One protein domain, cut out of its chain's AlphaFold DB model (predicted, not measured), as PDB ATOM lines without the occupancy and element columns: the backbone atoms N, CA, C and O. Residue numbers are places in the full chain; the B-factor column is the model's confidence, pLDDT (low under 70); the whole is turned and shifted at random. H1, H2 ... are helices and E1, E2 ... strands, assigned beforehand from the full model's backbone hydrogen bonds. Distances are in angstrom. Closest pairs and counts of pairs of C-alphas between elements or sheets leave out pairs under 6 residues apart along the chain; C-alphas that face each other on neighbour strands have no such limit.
ATOM      1  N   TRP A   2     -29.251  36.625  34.071       83.62
ATOM      2  CA  TRP A   2     -29.246  37.702  35.083       83.62
ATOM      3  C   TRP A   2     -29.609  39.095  34.553       83.62
ATOM      4  O   TRP A   2     -30.383  39.803  35.189       83.62
ATOM      5  N   LEU A   3     -29.110  39.461  33.367       90.44
ATOM      6  CA  LEU A   3     -29.444  40.736  32.720       90.44
ATOM      7  C   LEU A   3     -30.933  40.841  32.368       90.44
ATOM      8  O   LEU A   3     -31.526  41.902  32.520       90.44
ATOM      9  N   GLU A   4     -31.548  39.729  31.967       94.38
ATOM     10  CA  GLU A   4     -32.980  39.680  31.669       94.38
ATOM     11  C   GLU A   4     -33.810  39.882  32.942       94.38
ATOM     12  O   GLU A   4     -34.720  40.704  32.982       94.38
ATOM     13  N   GLN A   5     -33.428  39.212  34.033       94.56
ATOM     14  CA  GLN A   5     -34.070  39.400  35.331       94.56
ATOM     15  C   GLN A   5     -33.922  40.841  35.844       94.56
ATOM     16  O   GLN A   5     -34.881  41.409  36.368       94.56
ATOM     17  N   ALA A   6     -32.736  41.441  35.685       95.75
ATOM     18  CA  ALA A   6     -32.489  42.836  36.038       95.75
ATOM     19  C   ALA A   6     -33.369  43.786  35.212       95.75
ATOM     20  O   ALA A   6     -33.994  44.680  35.779       95.75
ATOM     21  N   ARG A   7     -33.483  43.546  33.898       97.12
ATOM     22  CA  ARG A   7     -34.357  44.304  32.996       97.12
ATOM     23  C   ARG A   7     -35.817  44.222  33.426       97.12
ATOM     24  O   ARG A   7     -36.472  45.251  33.554       97.12
ATOM     25  N   HIS A   8     -36.323  43.024  33.703       97.56
ATOM     26  CA  HIS A   8     -37.700  42.847  34.163       97.56
ATOM     27  C   HIS A   8     -37.981  43.579  35.478       97.56
ATOM     28  O   HIS A   8     -39.032  44.201  35.615       97.56
ATOM     29  N   LEU A   9     -37.047  43.535  36.432       97.75
ATOM     30  CA  LEU A   9     -37.180  44.261  37.695       97.75
ATOM     31  C   LEU A   9     -37.150  45.779  37.488       97.75
ATOM     32  O   LEU A   9     -37.965  46.477  38.084       97.75
ATOM     33  N   ALA A  10     -36.257  46.286  36.635       98.19
ATOM     34  CA  ALA A  10     -36.186  47.707  36.305       98.19
ATOM     35  C   ALA A  10     -37.477  48.205  35.635       98.19
ATOM     36  O   ALA A  10     -38.020  49.227  36.047       98.19
ATOM     37  N   ASN A  11     -38.017  47.446  34.676       98.50
ATOM     38  CA  ASN A  11     -39.283  47.781  34.023       98.50
ATOM     39  C   ASN A  11     -40.441  47.804  35.025       98.50
ATOM     40  O   ASN A  11     -41.223  48.747  35.033       98.50
ATOM     41  N   ARG A  12     -40.517  46.813  35.923       98.25
ATOM     42  CA  ARG A  12     -41.585  46.771  36.930       98.25
ATOM     43  C   ARG A  12     -41.511  47.950  37.900       98.25
ATOM     44  O   ARG A  12     -42.544  48.473  38.294       98.25
ATOM     45  N   ILE A  13     -40.301  48.377  38.273       98.62
ATOM     46  CA  ILE A  13     -40.105  49.587  39.084       98.62
ATOM     47  C   ILE A  13     -40.648  50.810  38.342       98.62
ATOM     48  O   ILE A  13     -41.406  51.562  38.943       98.62
ATOM     49  N   ALA A  14     -40.311  50.977  37.059       98.62
ATOM     50  CA  ALA A  14     -40.775  52.108  36.257       98.62
ATOM     51  C   ALA A  14     -42.308  52.152  36.143       98.62
ATOM     52  O   ALA A  14     -42.905  53.190  36.400       98.62
ATOM     53  N   GLU A  15     -42.945  51.015  35.850       98.38
ATOM     54  CA  GLU A  15     -44.412  50.907  35.782       98.38
ATOM     55  C   GLU A  15     -45.078  51.283  37.119       98.38
ATOM     56  O   GLU A  15     -46.059  52.019  37.156       98.38
ATOM     57  N   LEU A  16     -44.533  50.810  38.245       98.38
ATOM     58  CA  LEU A  16     -45.078  51.116  39.571       98.38
ATOM     59  C   LEU A  16     -44.844  52.577  39.980       98.38
ATOM     60  O   LEU A  16     -45.693  53.171  40.643       98.38
ATOM     61  N   GLU A  17     -43.700  53.154  39.616       98.25
ATOM     62  CA  GLU A  17     -43.407  54.573  39.834       98.25
ATOM     63  C   GLU A  17     -44.323  55.471  39.000       98.25
ATOM     64  O   GLU A  17     -44.775  56.497  39.505       98.25
ATOM     65  N   GLU A  18     -44.664  55.060  37.777       98.38
ATOM     66  CA  GLU A  18     -45.657  55.738  36.943       98.38
ATOM     67  C   GLU A  18     -47.049  55.706  37.590       98.38
ATOM     68  O   GLU A  18     -47.686  56.753  37.704       98.38
ATOM     69  N   CYS A  19     -47.492  54.555  38.118       97.56
ATOM     70  CA  CYS A  19     -48.744  54.481  38.881       97.56
ATOM     71  C   CYS A  19     -48.746  55.456  40.069       97.56
ATOM     72  O   CYS A  19     -49.685  56.229  40.231       97.56
ATOM     73  N   ILE A  20     -47.669  55.480  40.863       97.88
ATOM     74  CA  ILE A  20     -47.547  56.402  42.005       97.88
ATOM     75  C   ILE A  20     -47.538  57.863  41.542       97.88
ATOM     76  O   ILE A  20     -48.073  58.725  42.233       97.88
ATOM     77  N   SER A  21     -46.921  58.164  40.398       97.75
ATOM     78  CA  SER A  21     -46.905  59.518  39.843       97.75
ATOM     79  C   SER A  21     -48.301  59.977  39.417       97.75
ATOM     80  O   SER A  21     -48.624  61.150  39.592       97.75
ATOM     81  N   ASN A  22     -49.115  59.070  38.877       97.00
ATOM     82  CA  ASN A  22     -50.473  59.364  38.422       97.00
ATOM     83  C   ASN A  22     -51.463  59.475  39.595       97.00
ATOM     84  O   ASN A  22     -52.261  60.410  39.640       97.00
ATOM     85  N   ASP A  23     -51.375  58.560  40.560       95.31
ATOM     86  CA  ASP A  23     -52.341  58.432  41.661       95.31
ATOM     87  C   ASP A  23     -51.931  59.223  42.917       95.31
ATOM     88  O   ASP A  23     -52.746  59.510  43.797       95.31
ATOM     89  N   GLY A  24     -50.653  59.592  43.012       96.00
ATOM     90  CA  GLY A  24     -50.044  60.207  44.183       96.00
ATOM     91  C   GLY A  24     -49.561  59.192  45.228       96.00
ATOM     92  O   GLY A  24     -49.801  57.987  45.173       96.00
ATOM     93  N   LEU A  25     -48.852  59.692  46.245       96.81
ATOM     94  CA  LEU A  25     -48.257  58.848  47.296       96.81
ATOM     95  C   LEU A  25     -49.285  58.227  48.250       96.81
ATOM     96  O   LEU A  25     -48.957  57.298  48.989       96.81
ATOM     97  N   THR A  26     -50.506  58.752  48.283       97.31
ATOM     98  CA  THR A  26     -51.564  58.344  49.211       97.31
ATOM     99  C   THR A  26     -52.846  58.136  48.425       97.31
ATOM    100  O   THR A  26     -53.223  58.997  47.641       97.31
ATOM    101  N   VAL A  27     -53.529  57.023  48.678       95.62
ATOM    102  CA  VAL A  27     -54.827  56.695  48.080       95.62
ATOM    103  C   VAL A  27     -55.896  56.635  49.162       95.62
ATOM    104  O   VAL A  27     -55.620  56.302  50.319       95.62
ATOM    105  N   VAL A  28     -57.130  56.962  48.798       96.31
ATOM    106  CA  VAL A  28     -58.277  56.889  49.707       96.31
ATOM    107  C   VAL A  28     -59.018  55.588  49.441       96.31
ATOM    108  O   VAL A  28     -59.465  55.333  48.327       96.31
ATOM    109  N   LEU A  29     -59.136  54.746  50.465       93.75
ATOM    110  CA  LEU A  29     -59.929  53.522  50.382       93.75
ATOM    111  C   LEU A  29     -61.425  53.855  50.352       93.75
ATOM    112  O   LEU A  29     -61.841  54.895  50.852       93.75
ATOM    113  N   ASN A  30     -62.257  52.907  49.918       94.12
ATOM    114  CA  ASN A  30     -63.724  53.048  49.941       94.12
ATOM    115  C   ASN A  30     -64.296  53.387  51.335       94.12
ATOM    116  O   ASN A  30     -65.384  53.935  51.443       94.12
ATOM    117  N   SER A  31     -63.557  53.079  52.407       94.75
ATOM    118  CA  SER A  31     -63.891  53.448  53.793       94.75
ATOM    119  C   SER A  31     -63.644  54.928  54.135       94.75
ATOM    120  O   SER A  31     -63.884  55.334  55.267       94.75
ATOM    121  N   GLY A  32     -63.106  55.723  53.207       95.50
ATOM    122  CA  GLY A  32     -62.668  57.104  53.430       95.50
ATOM    123  C   GLY A  32     -61.290  57.226  54.092       95.50
ATOM    124  O   GLY A  32     -60.767  58.328  54.239       95.50
ATOM    125  N   ARG A  33     -60.664  56.109  54.484       96.81
ATOM    126  CA  ARG A  33     -59.329  56.113  55.090       96.81
ATOM    127  C   ARG A  33     -58.253  56.377  54.036       96.81
ATOM    128  O   ARG A  33     -58.124  55.613  53.082       96.81
ATOM    129  N   ALA A  34     -57.430  57.395  54.272       96.88
ATOM    130  CA  ALA A  34     -56.205  57.629  53.516       96.88
ATOM    131  C   ALA A  34     -55.114  56.629  53.935       96.88
ATOM    132  O   ALA A  34     -54.815  56.473  55.123       96.88
ATOM    133  N   VAL A  35     -54.530  55.943  52.959       96.88
ATOM    134  CA  VAL A  35     -53.433  54.990  53.147       96.88
ATOM    135  C   VAL A  35     -52.331  55.249  52.132       96.88
ATOM    136  O   VAL A  35     -52.572  55.805  51.063       96.88
ATOM    137  N   LEU A  36     -51.111  54.826  52.455       97.56
ATOM    138  CA  LEU A  36     -50.002  54.869  51.508       97.56
ATOM    139  C   LEU A  36     -50.359  54.060  50.252       97.56
ATOM    140  O   LEU A  36     -50.909  52.962  50.364       97.56
ATOM    141  N   HIS A  37     -50.024  54.591  49.077       97.38
ATOM    142  CA  HIS A  37     -50.259  53.907  47.813       97.38
ATOM    143  C   HIS A  37     -49.597  52.509  47.831       97.38
ATOM    144  O   HIS A  37     -48.390  52.423  48.082       97.38
ATOM    145  N   PRO A  38     -50.324  51.407  47.543       95.94
ATOM    146  CA  PRO A  38     -49.798  50.040  47.661       95.94
ATOM    147  C   PRO A  38     -48.497  49.802  46.880       95.94
ATOM    148  O   PRO A  38     -47.557  49.197  47.397       95.94
ATOM    149  N   ALA A  39     -48.397  50.374  45.676       97.56
ATOM    150  CA  ALA A  39     -47.191  50.321  44.848       97.56
ATOM    151  C   ALA A  39     -45.916  50.843  45.543       97.56
ATOM    152  O   ALA A  39     -44.821  50.424  45.181       97.56
ATOM    153  N   VAL A  40     -46.006  51.701  46.568       97.94
ATOM    154  CA  VAL A  40     -44.818  52.206  47.282       97.94
ATOM    155  C   VAL A  40     -44.055  51.071  47.967       97.94
ATOM    156  O   VAL A  40     -42.820  51.063  47.966       97.94
ATOM    157  N   ALA A  41     -44.768  50.109  48.558       97.38
ATOM    158  CA  ALA A  41     -44.138  48.949  49.182       97.38
ATOM    159  C   ALA A  41     -43.505  48.035  48.120       97.38
ATOM    160  O   ALA A  41     -42.358  47.617  48.283       97.38
ATOM    161  N   GLU A  42     -44.204  47.815  47.006       98.00
ATOM    162  CA  GLU A  42     -43.731  46.997  45.883       98.00
ATOM    163  C   GLU A  42     -42.463  47.576  45.240       98.00
ATOM    164  O   GLU A  42     -41.474  46.864  45.059       98.00
ATOM    165  N   VAL A  43     -42.411  48.893  44.999       98.38
ATOM    166  CA  VAL A  43     -41.209  49.580  44.488       98.38
ATOM    167  C   VAL A  43     -40.010  49.339  45.404       98.38
ATOM    168  O   VAL A  43     -38.908  49.048  44.931       98.38
ATOM    169  N   ARG A  44     -40.194  49.415  46.729       97.88
ATOM    170  CA  ARG A  44     -39.105  49.146  47.687       97.88
ATOM    171  C   ARG A  44     -38.618  47.700  47.594       97.88
ATOM    172  O   ARG A  44     -37.406  47.476  47.597       97.88
ATOM    173  N   GLN A  45     -39.531  46.736  47.485       97.94
ATOM    174  CA  GLN A  45     -39.177  45.322  47.356       97.94
ATOM    175  C   GLN A  45     -38.439  45.039  46.044       97.94
ATOM    176  O   GLN A  45     -37.386  44.392  46.062       97.94
ATOM    177  N   HIS A  46     -38.919  45.578  44.923       98.06
ATOM    178  CA  HIS A  46     -38.266  45.416  43.627       98.06
ATOM    179  C   HIS A  46     -36.891  46.078  43.581       98.06
ATOM    180  O   HIS A  46     -35.955  45.461  43.078       98.06
ATOM    181  N   ARG A  47     -36.712  47.268  44.169       98.25
ATOM    182  CA  ARG A  47     -35.390  47.911  44.288       98.25
ATOM    183  C   ARG A  47     -34.411  47.046  45.087       98.25
ATOM    184  O   ARG A  47     -33.270  46.863  44.665       98.25
ATOM    185  N   ALA A  48     -34.855  46.453  46.196       97.56
ATOM    186  CA  ALA A  48     -34.027  45.539  46.986       97.56
ATOM    187  C   ALA A  48     -33.704  44.232  46.236       97.56
ATOM    188  O   ALA A  48     -32.606  43.686  46.364       97.56
ATOM    189  N   ALA A  49     -34.643  43.704  45.448       96.19
ATOM    190  CA  ALA A  49     -34.403  42.551  44.584       96.19
ATOM    191  C   ALA A  49     -33.415  42.883  43.455       96.19
ATOM    192  O   ALA A  49     -32.472  42.126  43.235       96.19
ATOM    193  N   LEU A  50     -33.578  44.035  42.799       96.81
ATOM    194  CA  LEU A  50     -32.698  44.499  41.731       96.81
ATOM    195  C   LEU A  50     -31.274  44.702  42.245       96.81
ATOM    196  O   LEU A  50     -30.342  44.197  41.632       96.81
ATOM    197  N   ALA A  51     -31.100  45.335  43.409       95.00
ATOM    198  CA  ALA A  51     -29.790  45.490  44.038       95.00
ATOM    199  C   ALA A  51     -29.090  44.137  44.268       95.00
ATOM    200  O   ALA A  51     -27.900  44.004  43.992       95.00
ATOM    201  N   ARG A  52     -29.831  43.109  44.708       93.19
ATOM    202  CA  ARG A  52     -29.295  41.746  44.884       93.19
ATOM    203  C   ARG A  52     -28.935  41.078  43.559       93.19
ATOM    204  O   ARG A  52     -27.886  40.447  43.476       93.19
ATOM    205  N   VAL A  53     -29.776  41.221  42.532       92.81
ATOM    206  CA  VAL A  53     -29.496  40.686  41.189       92.81
ATOM    207  C   VAL A  53     -28.251  41.346  40.605       92.81
ATOM    208  O   VAL A  53     -27.353  40.638  40.164       92.81
ATOM    209  N   LEU A  54     -28.162  42.676  40.658       91.44
ATOM    210  CA  LEU A  54     -27.014  43.434  40.154       91.44
ATOM    211  C   LEU A  54     -25.724  43.090  40.906       91.44
ATOM    212  O   LEU A  54     -24.692  42.918  40.271       91.44
ATOM    213  N   ALA A  55     -25.780  42.906  42.229       88.12
ATOM    214  CA  ALA A  55     -24.624  42.467  43.014       88.12
ATOM    215  C   ALA A  55     -24.125  41.059  42.626       88.12
ATOM    216  O   ALA A  55     -22.952  40.748  42.821       88.12
ATOM    217  N   GLY A  56     -25.006  40.205  42.093       84.25
ATOM    218  CA  GLY A  56     -24.655  38.879  41.584       84.25
ATOM    219  C   GLY A  56     -24.075  38.884  40.167       84.25
ATOM    220  O   GLY A  56     -23.499  37.879  39.748       84.25
ATOM    221  N   ILE A  57     -24.203  39.988  39.426       85.44
ATOM    222  CA  ILE A  57     -23.589  40.133  38.104       85.44
ATOM    223  C   ILE A  57     -22.109  40.447  38.320       85.44
ATOM    224  O   ILE A  57     -21.722  41.586  38.569       85.44
ATOM    225  N   GLN A  58     -21.272  39.413  38.235       69.75
ATOM    226  CA  GLN A  58     -19.830  39.599  38.151       69.75
ATOM    227  C   GLN A  58     -19.505  40.271  36.818       69.75
ATOM    228  O   GLN A  58     -19.669  39.674  35.755       69.75
ATOM    229  N   MET A  59     -19.061  41.521  36.879       67.69
ATOM    230  CA  MET A  59     -18.362  42.151  35.767       67.69
ATOM    231  C   MET A  59     -16.929  41.595  35.782       67.69
ATOM    232  O   MET A  59     -16.221  41.765  36.777       67.69
ATOM    233  N   GLU A  60     -16.510  40.880  34.732       54.47
ATOM    234  CA  GLU A  60     -15.083  40.607  34.477       54.47
ATOM    235  C   GLU A  60     -14.311  41.938  34.576       54.47
ATOM    236  O   GLU A  60     -14.717  42.924  33.974       54.47
ATOM    237  N   GLU A  61     -13.218  42.129  35.309       52.09
ATOM    238  CA  GLU A  61     -12.504  41.347  36.312       52.09
ATOM    239  C   GLU A  61     -11.941  42.387  37.302       52.09
ATOM    240  O   GLU A  61     -10.892  42.983  37.074       52.09
ATOM    241  N   THR A  62     -12.634  42.679  38.408       52.69
ATOM    242  CA  THR A  62     -12.002  43.420  39.516       52.69
ATOM    243  C   THR A  62     -11.485  42.404  40.517       52.69
ATOM    244  O   THR A  62     -12.168  42.123  41.490       52.69
ATOM    245  N   SER A  63     -10.323  41.803  40.215       57.56
ATOM    246  CA  SER A  63      -9.494  40.936  41.076       57.56
ATOM    247  C   SER A  63     -10.066  40.716  42.486       57.56
ATOM    248  O   SER A  63      -9.651  41.331  43.476       57.56
ATOM    249  N   VAL A  64     -11.078  39.852  42.588       62.72
ATOM    250  CA  VAL A  64     -11.628  39.465  43.882       62.72
ATOM    251  C   VAL A  64     -10.635  38.457  44.421       62.72
ATOM    252  O   VAL A  64     -10.508  37.359  43.883       62.72
ATOM    253  N   LYS A  65      -9.871  38.853  45.447       69.75
ATOM    254  CA  LYS A  65      -8.918  37.968  46.134       69.75
ATOM    255  C   LYS A  65      -9.570  36.599  46.334       69.75
ATOM    256  O   LYS A  65     -10.610  36.526  46.985       69.75
ATOM    257  N   ASP A  66      -8.944  35.556  45.795       79.19
ATOM    258  CA  ASP A  66      -9.435  34.175  45.801       79.19
ATOM    259  C   ASP A  66     -10.057  33.799  47.168       79.19
ATOM    260  O   ASP A  66      -9.344  33.810  48.185       79.19
ATOM    261  N   PRO A  67     -11.366  33.482  47.226       77.81
ATOM    262  CA  PRO A  67     -12.071  33.155  48.466       77.81
ATOM    263  C   PRO A  67     -11.414  32.017  49.258       77.81
ATOM    264  O   PRO A  67     -11.415  32.029  50.491       77.81
ATOM    265  N   THR A  68     -10.790  31.063  48.564       80.69
ATOM    266  CA  THR A  68     -10.048  29.956  49.176       80.69
ATOM    267  C   THR A  68      -8.818  30.480  49.909       80.69
ATOM    268  O   THR A  68      -8.569  30.122  51.064       80.69
ATOM    269  N   LYS A  69      -8.082  31.408  49.283       82.81
ATOM    270  CA  LYS A  69      -6.915  32.065  49.893       82.81
ATOM    271  C   LYS A  69      -7.323  32.963  51.060       82.81
ATOM    272  O   LYS A  69      -6.627  32.979  52.075       82.81
ATOM    273  N   GLN A  70      -8.465  33.647  50.971       84.75
ATOM    274  CA  GLN A  70      -8.995  34.443  52.082       84.75
ATOM    275  C   GLN A  70      -9.352  33.568  53.289       84.75
ATOM    276  O   GLN A  70      -8.957  33.878  54.413       84.75
ATOM    277  N   LYS A  71     -10.046  32.446  53.065       83.00
ATOM    278  CA  LYS A  71     -10.424  31.510  54.131       83.00
ATOM    279  C   LYS A  71      -9.191  30.919  54.820       83.00
ATOM    280  O   LYS A  71      -9.140  30.876  56.049       83.00
ATOM    281  N   ALA A  72      -8.172  30.544  54.048       86.38
ATOM    282  CA  ALA A  72      -6.900  30.061  54.582       86.38
ATOM    283  C   ALA A  72      -6.155  31.141  55.390       86.38
ATOM    284  O   ALA A  72      -5.652  30.858  56.479       86.38
ATOM    285  N   ALA A  73      -6.115  32.385  54.902       87.50
ATOM    286  CA  ALA A  73      -5.484  33.500  55.608       87.50
ATOM    287  C   ALA A  73      -6.194  33.821  56.932       87.50
ATOM    288  O   ALA A  73      -5.535  33.988  57.957       87.50
ATOM    289  N   GLN A  74      -7.531  33.834  56.943       88.69
ATOM    290  CA  GLN A  74      -8.314  34.042  58.162       88.69
ATOM    291  C   GLN A  74      -8.113  32.911  59.175       88.69
ATOM    292  O   GLN A  74      -7.971  33.189  60.362       88.69
ATOM    293  N   ALA A  75      -8.065  31.651  58.731       90.81
ATOM    294  CA  ALA A  75      -7.803  30.515  59.614       90.81
ATOM    295  C   ALA A  75      -6.417  30.621  60.271       90.81
ATOM    296  O   ALA A  75      -6.303  30.491  61.489       90.81
ATOM    297  N   LYS A  76      -5.382  30.950  59.485       89.88
ATOM    298  CA  LYS A  76      -4.026  31.196  60.003       89.88
ATOM    299  C   LYS A  76      -3.994  32.360  60.993       89.88
ATOM    300  O   LYS A  76      -3.393  32.237  62.056       89.88
ATOM    301  N   TRP A  77      -4.662  33.469  60.670       90.62
ATOM    302  CA  TRP A  77      -4.715  34.641  61.543       90.62
ATOM    303  C   TRP A  77      -5.417  34.339  62.870       90.62
ATOM    304  O   TRP A  77      -4.900  34.701  63.925       90.62
ATOM    305  N   ARG A  78      -6.544  33.616  62.838       89.75
ATOM    306  CA  ARG A  78      -7.255  33.178  64.049       89.75
ATOM    307  C   ARG A  78      -6.384  32.273  64.913       89.75
ATOM    308  O   ARG A  78      -6.241  32.564  66.093       89.75
ATOM    309  N   ALA A  79      -5.747  31.259  64.326       90.44
ATOM    310  CA  ALA A  79      -4.869  30.340  65.053       90.44
ATOM    311  C   ALA A  79      -3.676  31.066  65.701       90.44
ATOM    312  O   ALA A  79      -3.366  30.845  66.870       90.44
ATOM    313  N   HIS A  80      -3.043  31.992  64.973       89.50
ATOM    314  CA  HIS A  80      -1.974  32.834  65.510       89.50
ATOM    315  C   HIS A  80      -2.467  33.711  66.670       89.50
ATOM    316  O   HIS A  80      -1.797  33.844  67.693       89.50
ATOM    317  N   ASN A  81      -3.648  34.316  66.527       89.31
ATOM    318  CA  ASN A  81      -4.192  35.195  67.550       89.31
ATOM    319  C   ASN A  81      -4.606  34.417  68.807       89.31
ATOM    320  O   ASN A  81      -4.332  34.865  69.912       89.31
ATOM    321  N   GLU A  82      -5.188  33.232  68.644       88.06
ATOM    322  CA  GLU A  82      -5.544  32.325  69.734       88.06
ATOM    323  C   GLU A  82      -4.299  31.845  70.497       88.06
ATOM    324  O   GLU A  82      -4.269  31.898  71.727       88.06
ATOM    325  N   ALA A  83      -3.229  31.470  69.785       86.19
ATOM    326  CA  ALA A  83      -1.943  31.132  70.396       86.19
ATOM    327  C   ALA A  83      -1.352  32.317  71.182       86.19
ATOM    328  O   ALA A  83      -0.867  32.149  72.301       86.19
ATOM    329  N   ARG A  84      -1.457  33.532  70.634       86.50
ATOM    330  CA  ARG A  84      -1.022  34.768  71.296       86.50
ATOM    331  C   ARG A  84      -1.842  35.088  72.552       86.50
ATOM    332  O   ARG A  84      -1.261  35.543  73.531       86.50
ATOM    333  N   MET A  85      -3.160  34.880  72.538       83.25
ATOM    334  CA  MET A  85      -4.024  35.122  73.704       83.25
ATOM    335  C   MET A  85      -3.781  34.083  74.806       83.25
ATOM    336  O   MET A  85      -3.620  34.467  75.963       83.25
ATOM    337  N   ARG A  86      -3.605  32.802  74.441       80.19
ATOM    338  CA  ARG A  86      -3.167  31.751  75.378       80.19
ATOM    339  C   ARG A  86      -1.827  32.083  76.028       80.19
ATOM    340  O   ARG A  86      -1.701  31.977  77.241       80.19
ATOM    341  N   ALA A  87      -0.850  32.549  75.249       76.56
ATOM    342  CA  ALA A  87       0.454  32.957  75.775       76.56
ATOM    343  C   ALA A  87       0.378  34.169  76.725       76.56
ATOM    344  O   ALA A  87       1.264  34.356  77.552       76.56
ATOM    345  N   LYS A  88      -0.675  34.990  76.622       80.31
ATOM    346  CA  LYS A  88      -0.926  36.134  77.508       80.31
ATOM    347  C   LYS A  88      -1.799  35.797  78.724       80.31
ATOM    348  O   LYS A  88      -2.056  36.692  79.520       80.31
ATOM    349  N   GLY A  89      -2.250  34.547  78.872       68.81
ATOM    350  CA  GLY A  89      -3.053  34.105  80.019       68.81
ATOM    351  C   GLY A  89      -4.467  34.692  80.077       68.81
ATOM    352  O   GLY A  89      -5.087  34.662  81.134       68.81
TER     353      GLY A  89
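AT A GLANCE: This is residues 2 to 89 of the 91 residues of an uncharacterized protein of Mycobacteroides abscessus subsp. bolletii (UniProt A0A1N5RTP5). Two long helices, H1 and H2, lie side by side, with the small hairpin of E1 and E2 at one end. From the other end of H2 a link leads to a third helix, H3, a free arm, in an open V. The printed part has 88 residues, with three named helices and two named strands that follow along the chain as H1, E1, E2, H2, H3; E1 and E2 make an antiparallel sheet, and the class is mostly helix. It is extended, with a radius of gyration of the C-alphas of 24.0 A, and flat, spanning 72 by 39 by 13 A.

HOW THE PARTS SIT: Start with H1, residues 2 to 23, and H2, residues 39 to 56: they touch, closest at the C-alphas of Ile 13 and Val 43, 5.5 A apart. They run opposite ways at a shallow tilt of 20 degrees. Between them in the chain, look for the hairpin of E1, residues 26 to 28, and E2, residues 34 to 36, where N 27 and O 35 are within hydrogen-bond range at 2.8 A. H3, residues 67 to 87, touches no helix. In H1, H2 and H3 every O i to N i+4 pair is within hydrogen-bond range.

IN THESE COORDINATES: Find C-alpha 2 at (-29.246, 37.702, 35.083); from there H1 runs 31.7 A to C-alpha 23. E1 measures 6.9 A, E2 7.1 A and H2 25.5 A. H3 runs 30.0 A to C-alpha 87 at (0.454, 32.957, 75.775).

THE WHOLE: The C-alphas of Asn 30 and Ala 87, the two farthest apart, are 72.0 A apart. The printed part has no cut, and no link is long. Residues 58 to 89 stand free; pLDDT is under 70 at residues 58 to 65 and 89.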